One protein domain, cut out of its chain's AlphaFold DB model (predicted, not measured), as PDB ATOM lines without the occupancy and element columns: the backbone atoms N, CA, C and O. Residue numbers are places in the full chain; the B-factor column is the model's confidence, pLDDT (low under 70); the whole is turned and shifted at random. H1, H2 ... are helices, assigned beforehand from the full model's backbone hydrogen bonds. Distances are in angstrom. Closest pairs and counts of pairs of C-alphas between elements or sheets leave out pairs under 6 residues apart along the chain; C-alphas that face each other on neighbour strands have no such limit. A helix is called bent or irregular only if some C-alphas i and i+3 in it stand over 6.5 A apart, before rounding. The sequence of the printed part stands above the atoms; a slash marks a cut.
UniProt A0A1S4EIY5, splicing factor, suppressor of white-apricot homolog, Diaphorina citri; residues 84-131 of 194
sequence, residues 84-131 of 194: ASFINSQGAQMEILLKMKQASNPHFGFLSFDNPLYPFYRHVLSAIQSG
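AT A GLANCE: This is residues 84 to 131 of the 194 residues of the protein "splicing factor, suppressor of white-apricot homolog" of Diaphorina citri (UniProt A0A1S4EIY5). Four helices follow one another round a small ring: H2 and H4 make its two longer sides and stay apart, with the short H1 at one end and the short H3 at the other. H4 comes back past the first helix, and the contact of H1 with H4 closes the ring. The printed part has 48 residues, with four named helices in the order H1, H2, H3, H4 and no named strand; the class is all helix. It is compact, with a radius of gyration of the C-alphas of 10.4 A, and spans 31 by 22 by 13 A.

IN THESE COORDINATES: H1 is residues 84 to 90, 9.9 A long, and begins with C-alpha 84 at (278.588, 251.687, 245.537). H2, residues 92 to 101, is 14.7 A long. H3, residues 106 to 111, is 9.9 A long and irregular: C-alphas 107 and 110 are 7.3 A apart. H4, residues 118 to 129, is 16.4 A long and ends with C-alpha 129 at (284.836, 250.624, 238.998).

HOW THE PARTS SIT: H1 and H2 are close but not clearly touching; their closest C-alphas, of Ile 87 and Met 94, are 5.8 A apart. H1 touches H4 at a steep tilt of 56 degrees, the same way, closest at the C-alphas of Ala 84 and Leu 125, 4.9 A. H2 and H3, a helical hairpin, only just touch, with 3 pairs of C-alphas within 8 A, the closest those of Lys 99 and Leu 111 at 6.4 A; the tilt is shallow, 29 degrees, opposite ways. H4 touches H3 with residues 118 to 121 alone, at a steep tilt of 64 degrees; the closest C-alphas, of Phe 110 and Tyr 118, are 4.8 A apart. H1 and H3 are apart. Each O i to N i+4 pair is within hydrogen-bond range in H1 and H4, 5 of 6 are in H2, and 0 of 2 in H3, where 2 of 3 O i to N i+3 pairs are.

THE WHOLE: The C-alphas farthest apart, of Ser 104 and Gly 131, are 31.4 A apart. The printed part has no cut. The links H1 to H2 and H2 to H3 are tight, and H3 to H4 is short. The mean pLDDT of the printed part is 93.4, and no printed residue is under 70.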
ATOM      1  N   ALA A  84     277.819 251.633 246.775       95.19
ATOM      2  CA  ALA A  84     278.588 251.687 245.537       95.19
ATOM      3  C   ALA A  84     279.489 250.450 245.368       95.19
ATOM      4  O   ALA A  84     279.519 249.853 244.292       95.19
ATOM      5  N   SER A  85     280.142 249.995 246.441       94.38
ATOM      6  CA  SER A  85     280.924 248.747 246.449       94.38
ATOM      7  C   SER A  85     280.064 247.521 246.131       94.38
ATOM      8  O   SER A  85     280.412 246.672 245.300       94.38
ATOM      9  N   PHE A  86     278.891 247.450 246.759       95.31
ATOM     10  CA  PHE A  86     277.947 246.364 246.556       95.31
ATOM     11  C   PHE A  86     277.423 246.329 245.116       95.31
ATOM     12  O   PHE A  86     277.413 245.270 244.495       95.31
ATOM     13  N   ILE A  87     277.059 247.478 244.549       95.81
ATOM     14  CA  ILE A  87     276.572 247.580 243.167       95.81
ATOM     15  C   ILE A  87     277.691 247.305 242.159       95.81
ATOM     16  O   ILE A  87     277.439 246.637 241.160       95.81
ATOM     17  N   ASN A  88     278.928 247.735 242.421       94.88
ATOM     18  CA  ASN A  88     280.073 247.370 241.586       94.88
ATOM     19  C   ASN A  88     280.276 245.844 241.524       94.88
ATOM     20  O   ASN A  88     280.588 245.303 240.469       94.88
ATOM     21  N   SER A  89     280.050 245.156 242.647       93.81
ATOM     22  CA  SER A  89     280.239 243.705 242.759       93.81
ATOM     23  C   SER A  89     279.063 242.896 242.194       93.81
ATOM     24  O   SER A  89     279.269 241.858 241.576       93.81
ATOM     25  N   GLN A  90     277.824 243.346 242.418       94.56
ATOM     26  CA  GLN A  90     276.596 242.640 242.012       94.56
ATOM     27  C   GLN A  90     276.097 243.042 240.614       94.56
ATOM     28  O   GLN A  90     275.358 242.297 239.973       94.56
ATOM     29  N   GLY A  91     276.482 244.226 240.138       94.25
ATOM     30  CA  GLY A  91     276.075 244.800 238.859       94.25
ATOM     31  C   GLY A  91     274.945 245.832 238.956       94.25
ATOM     32  O   GLY A  91     274.254 245.972 239.966       94.25
ATOM     33  N   ALA A  92     274.721 246.550 237.851       91.94
ATOM     34  CA  ALA A  92     273.792 247.684 237.777       91.94
ATOM     35  C   ALA A  92     272.321 247.322 238.062       91.94
ATOM     36  O   ALA A  92     271.558 248.163 238.532       91.94
ATOM     37  N   GLN A  93     271.912 246.069 237.835       93.56
ATOM     38  CA  GLN A  93     270.557 245.604 238.171       93.56
ATOM     39  C   GLN A  93     270.275 245.698 239.675       93.56
ATOM     40  O   GLN A  93     269.139 245.941 240.088       93.56
ATOM     41  N   MET A  94     271.315 245.569 240.503       96.62
ATOM     42  CA  MET A  94     271.183 245.711 241.946       96.62
ATOM     43  C   MET A  94     270.819 247.142 242.354       96.62
ATOM     44  O   MET A  94     270.077 247.311 243.316       96.62
ATOM     45  N   GLU A  95     271.254 248.165 241.611       96.00
ATOM     46  CA  GLU A  95     270.840 249.558 241.845       96.00
ATOM     47  C   GLU A  95     269.322 249.708 241.697       96.00
ATOM     48  O   GLU A  95     268.662 250.299 242.551       96.00
ATOM     49  N   ILE A  96     268.756 249.098 240.653       95.75
ATOM     50  CA  ILE A  96     267.317 249.122 240.379       95.75
ATOM     51  C   ILE A  96     266.565 248.406 241.503       95.75
ATOM     52  O   ILE A  96     265.612 248.952 242.063       95.75
ATOM     53  N   LEU A  97     267.019 247.206 241.883       96.31
ATOM     54  CA  LEU A  97     266.407 246.443 242.969       96.31
ATOM     55  C   LEU A  97     266.473 247.190 244.305       96.31
ATOM     56  O   LEU A  97     265.486 247.221 245.042       96.31
ATOM     57  N   LEU A  98     267.618 247.795 244.615       96.06
ATOM     58  CA  LEU A  98     267.824 248.550 245.843       96.06
ATOM     59  C   LEU A  98     266.931 249.790 245.881       96.06
ATOM     60  O   LEU A  98     266.273 250.028 246.891       96.06
ATOM     61  N   LYS A  99     266.831 250.514 244.763       95.38
ATOM     62  CA  LYS A  99     265.944 251.669 244.618       95.38
ATOM     63  C   LYS A  99     264.478 251.300 244.829       95.38
ATOM     64  O   LYS A  99     263.775 252.025 245.520       95.38
ATOM     65  N   MET A 100     264.021 250.170 244.286       95.88
ATOM     66  CA  MET A 100     262.648 249.695 244.506       95.88
ATOM     67  C   MET A 100     262.414 249.287 245.965       95.88
ATOM     68  O   MET A 100     261.416 249.679 246.563       95.88
ATOM     69  N   LYS A 101     263.342 248.521 246.555       95.62
ATOM     70  CA  LYS A 101     263.210 248.012 247.929       95.62
ATOM     71  C   LYS A 101     263.288 249.104 248.995       95.62
ATOM     72  O   LYS A 101     262.651 248.970 250.032       95.62
ATOM     73  N   GLN A 102     264.091 250.140 248.764       95.44
ATOM     74  CA  GLN A 102     264.378 251.203 249.732       95.44
ATOM     75  C   GLN A 102     263.792 252.555 249.309       95.44
ATOM     76  O   GLN A 102     264.229 253.587 249.805       95.44
ATOM     77  N   ALA A 103     262.796 252.573 248.416       93.00
ATOM     78  CA  ALA A 103     262.206 253.809 247.891       93.00
ATOM     79  C   ALA A 103     261.667 254.747 248.987       93.00
ATOM     80  O   ALA A 103     261.691 255.963 248.824       93.00
ATOM     81  N   SER A 104     261.198 254.192 250.109       93.44
ATOM     82  CA  SER A 104     260.693 254.951 251.260       93.44
ATOM     83  C   SER A 104     261.784 255.422 252.228       93.44
ATOM     84  O   SER A 104     261.489 256.195 253.136       93.44
ATOM     85  N   ASN A 105     263.032 254.971 252.065       94.06
ATOM     86  CA  ASN A 105     264.125 255.294 252.973       94.06
ATOM     87  C   ASN A 105     264.919 256.513 252.462       94.06
ATOM     88  O   ASN A 105     265.623 256.403 251.453       94.06
ATOM     89  N   PRO A 106     264.895 257.659 253.169       92.00
ATOM     90  CA  PRO A 106     265.605 258.864 252.737       92.00
ATOM     91  C   PRO A 106     267.126 258.677 252.690       92.00
ATOM     92  O   PRO A 106     267.797 259.345 251.903       92.00
ATOM     93  N   HIS A 107     267.686 257.728 253.452       92.12
ATOM     94  CA  HIS A 107     269.111 257.411 253.373       92.12
ATOM     95  C   HIS A 107     269.521 256.809 252.029       92.12
ATOM     96  O   HIS A 107     270.696 256.889 251.702       92.12
ATOM     97  N   PHE A 108     268.591 256.258 251.242       95.25
ATOM     98  CA  PHE A 108     268.839 255.784 249.874       95.25
ATOM     99  C   PHE A 108     268.365 256.778 248.806       95.25
ATOM    100  O   PHE A 108     268.402 256.473 247.614       95.25
ATOM    101  N   GLY A 109     267.971 257.994 249.205       94.12
ATOM    102  CA  GLY A 109     267.535 259.037 248.278       94.12
ATOM    103  C   GLY A 109     268.589 259.388 247.223       94.12
ATOM    104  O   GLY A 109     268.228 259.760 246.110       94.12
ATOM    105  N   PHE A 110     269.876 259.194 247.532       94.94
ATOM    106  CA  PHE A 110     270.993 259.411 246.607       94.94
ATOM    107  C   PHE A 110     270.980 258.488 245.376       94.94
ATOM    108  O   PHE A 110     271.737 258.744 244.449       94.94
ATOM    109  N   LEU A 111     270.155 257.430 245.339       94.81
ATOM    110  CA  LEU A 111     269.970 256.561 244.162       94.81
ATOM    111  C   LEU A 111     269.008 257.160 243.116       94.81
ATOM    112  O   LEU A 111     268.863 256.637 242.008       94.81
ATOM    113  N   SER A 112     268.305 258.239 243.459       93.69
ATOM    114  CA  SER A 112     267.393 258.939 242.554       93.69
ATOM    115  C   SER A 112     268.095 260.104 241.869       93.69
ATOM    116  O   SER A 112     268.781 260.876 242.524       93.69
ATOM    117  N   PHE A 113     267.874 260.264 240.562       91.88
ATOM    118  CA  PHE A 113     268.488 261.331 239.763       91.88
ATOM    119  C   PHE A 113     268.056 262.739 240.200       91.88
ATOM    120  O   PHE A 113     268.810 263.687 240.014       91.88
ATOM    121  N   ASP A 114     266.876 262.864 240.812       92.62
ATOM    122  CA  ASP A 114     266.366 264.124 241.363       92.62
ATOM    123  C   ASP A 114     267.118 264.582 242.624       92.62
ATOM    124  O   ASP A 114     266.959 265.717 243.072       92.62
ATOM    125  N   ASN A 115     267.917 263.705 243.240       92.50
ATOM    126  CA  ASN A 115     268.606 264.012 244.482       92.50
ATOM    127  C   ASN A 115     269.943 264.731 244.208       92.50
ATOM    128  O   ASN A 115     270.744 264.241 243.408       92.50
ATOM    129  N   PRO A 116     270.257 265.833 244.915       91.00
ATOM    130  CA  PRO A 116     271.527 266.548 244.754       91.00
ATOM    131  C   PRO A 116     272.775 265.711 245.089       91.00
ATOM    132  O   PRO A 116     273.869 266.062 244.647       91.00
ATOM    133  N   LEU A 117     272.636 264.609 245.835       91.38
ATOM    134  CA  LEU A 117     273.725 263.672 246.148       91.38
ATOM    135  C   LEU A 117     273.957 262.613 245.058       91.38
ATOM    136  O   LEU A 117     274.951 261.886 245.115       91.38
ATOM    137  N   TYR A 118     273.083 262.518 244.051       93.38
ATOM    138  CA  TYR A 118     273.231 261.549 242.960       93.38
ATOM    139  C   TYR A 118     274.566 261.686 242.204       93.38
ATOM    140  O   TYR A 118     275.242 260.669 242.017       93.38
ATOM    141  N   PRO A 119     275.030 262.897 241.820       92.25
ATOM    142  CA  PRO A 119     276.323 263.064 241.155       92.25
ATOM    143  C   PRO A 119     277.502 262.556 241.994       92.25
ATOM    144  O   PRO A 119     278.415 261.932 241.455       92.25
ATOM    145  N   PHE A 120     277.457 262.771 243.313       91.69
ATOM    146  CA  PHE A 120     278.477 262.284 244.240       91.69
ATOM    147  C   PHE A 120     278.510 260.751 244.273       91.69
ATOM    148  O   PHE A 120     279.563 260.151 244.061       91.69
ATOM    149  N   TYR A 121     277.351 260.104 244.445       93.06
ATOM    150  CA  TYR A 121     277.239 258.642 244.399       93.06
ATOM    151  C   TYR A 121     277.794 258.061 243.088       93.06
ATOM    152  O   TYR A 121     278.572 257.105 243.108       93.06
ATOM    153  N   ARG A 122     277.451 258.665 241.943       93.75
ATOM    154  CA  ARG A 122     277.948 258.225 240.630       93.75
ATOM    155  C   ARG A 122     279.461 258.341 240.505       93.75
ATOM    156  O   ARG A 122     280.079 257.460 239.908       93.75
ATOM    157  N   HIS A 123     280.044 259.391 241.070       91.31
ATOM    158  CA  HIS A 123     281.488 259.572 241.086       91.31
ATOM    159  C   HIS A 123     282.180 258.500 241.943       91.31
ATOM    160  O   HIS A 123     283.105 257.851 241.456       91.31
ATOM    161  N   VAL A 124     281.677 258.230 243.155       91.12
ATOM    162  CA  VAL A 124     282.186 257.147 244.021       91.12
ATOM    163  C   VAL A 124     282.111 255.797 243.305       91.12
ATOM    164  O   VAL A 124     283.104 255.077 243.234       91.12
ATOM    165  N   LEU A 125     280.964 255.469 242.705       93.44
ATOM    166  CA  LEU A 125     280.790 254.222 241.958       93.44
ATOM    167  C   LEU A 125     281.796 254.096 240.801       93.44
ATOM    168  O   LEU A 125     282.399 253.040 240.623       93.44
ATOM    169  N   SER A 126     282.019 255.178 240.049       92.19
ATOM    170  CA  SER A 126     283.003 255.209 238.958       92.19
ATOM    171  C   SER A 126     284.444 255.064 239.460       92.19
ATOM    172  O   SER A 126     285.276 254.438 238.798       92.19
ATOM    173  N   ALA A 127     284.767 255.638 240.619       90.12
ATOM    174  CA  ALA A 127     286.090 255.522 241.225       90.12
ATOM    175  C   ALA A 127     286.376 254.082 241.685       90.12
ATOM    176  O   ALA A 127     287.482 253.580 241.476       90.12
ATOM    177  N   ILE A 128     285.362 253.388 242.217       91.81
ATOM    178  CA  ILE A 128     285.445 251.958 242.560       91.81
ATOM    179  C   ILE A 128     285.609 251.113 241.293       91.81
ATOM    180  O   ILE A 128     286.504 250.274 241.221       91.81
ATOM    181  N   GLN A 129     284.787 251.357 240.269       90.56
ATOM    182  CA  GLN A 129     284.836 250.624 238.998       90.56
ATOM    183  C   GLN A 129     286.187 250.752 238.288       90.56
ATOM    184  O   GLN A 129     286.681 249.792 237.703       90.56
ATOM    185  N   SER A 130     286.793 251.938 238.343       89.38
ATOM    186  CA  SER A 130     288.117 252.195 237.765       89.38
ATOM    187  C   SER A 130     289.279 251.695 238.633       89.38
ATOM    188  O   SER A 130     290.432 251.804 238.218       89.38
ATOM    189  N   GLY A 131     289.004 251.168 239.832       86.56
ATOM    190  CA  GLY A 131     290.020 250.714 240.785       86.56
ATOM    191  C   GLY A 131     290.844 251.846 241.409       86.56
ATOM    192  O   GLY A 131     291.868 251.585 242.032       86.56
TER     193      GLY A 131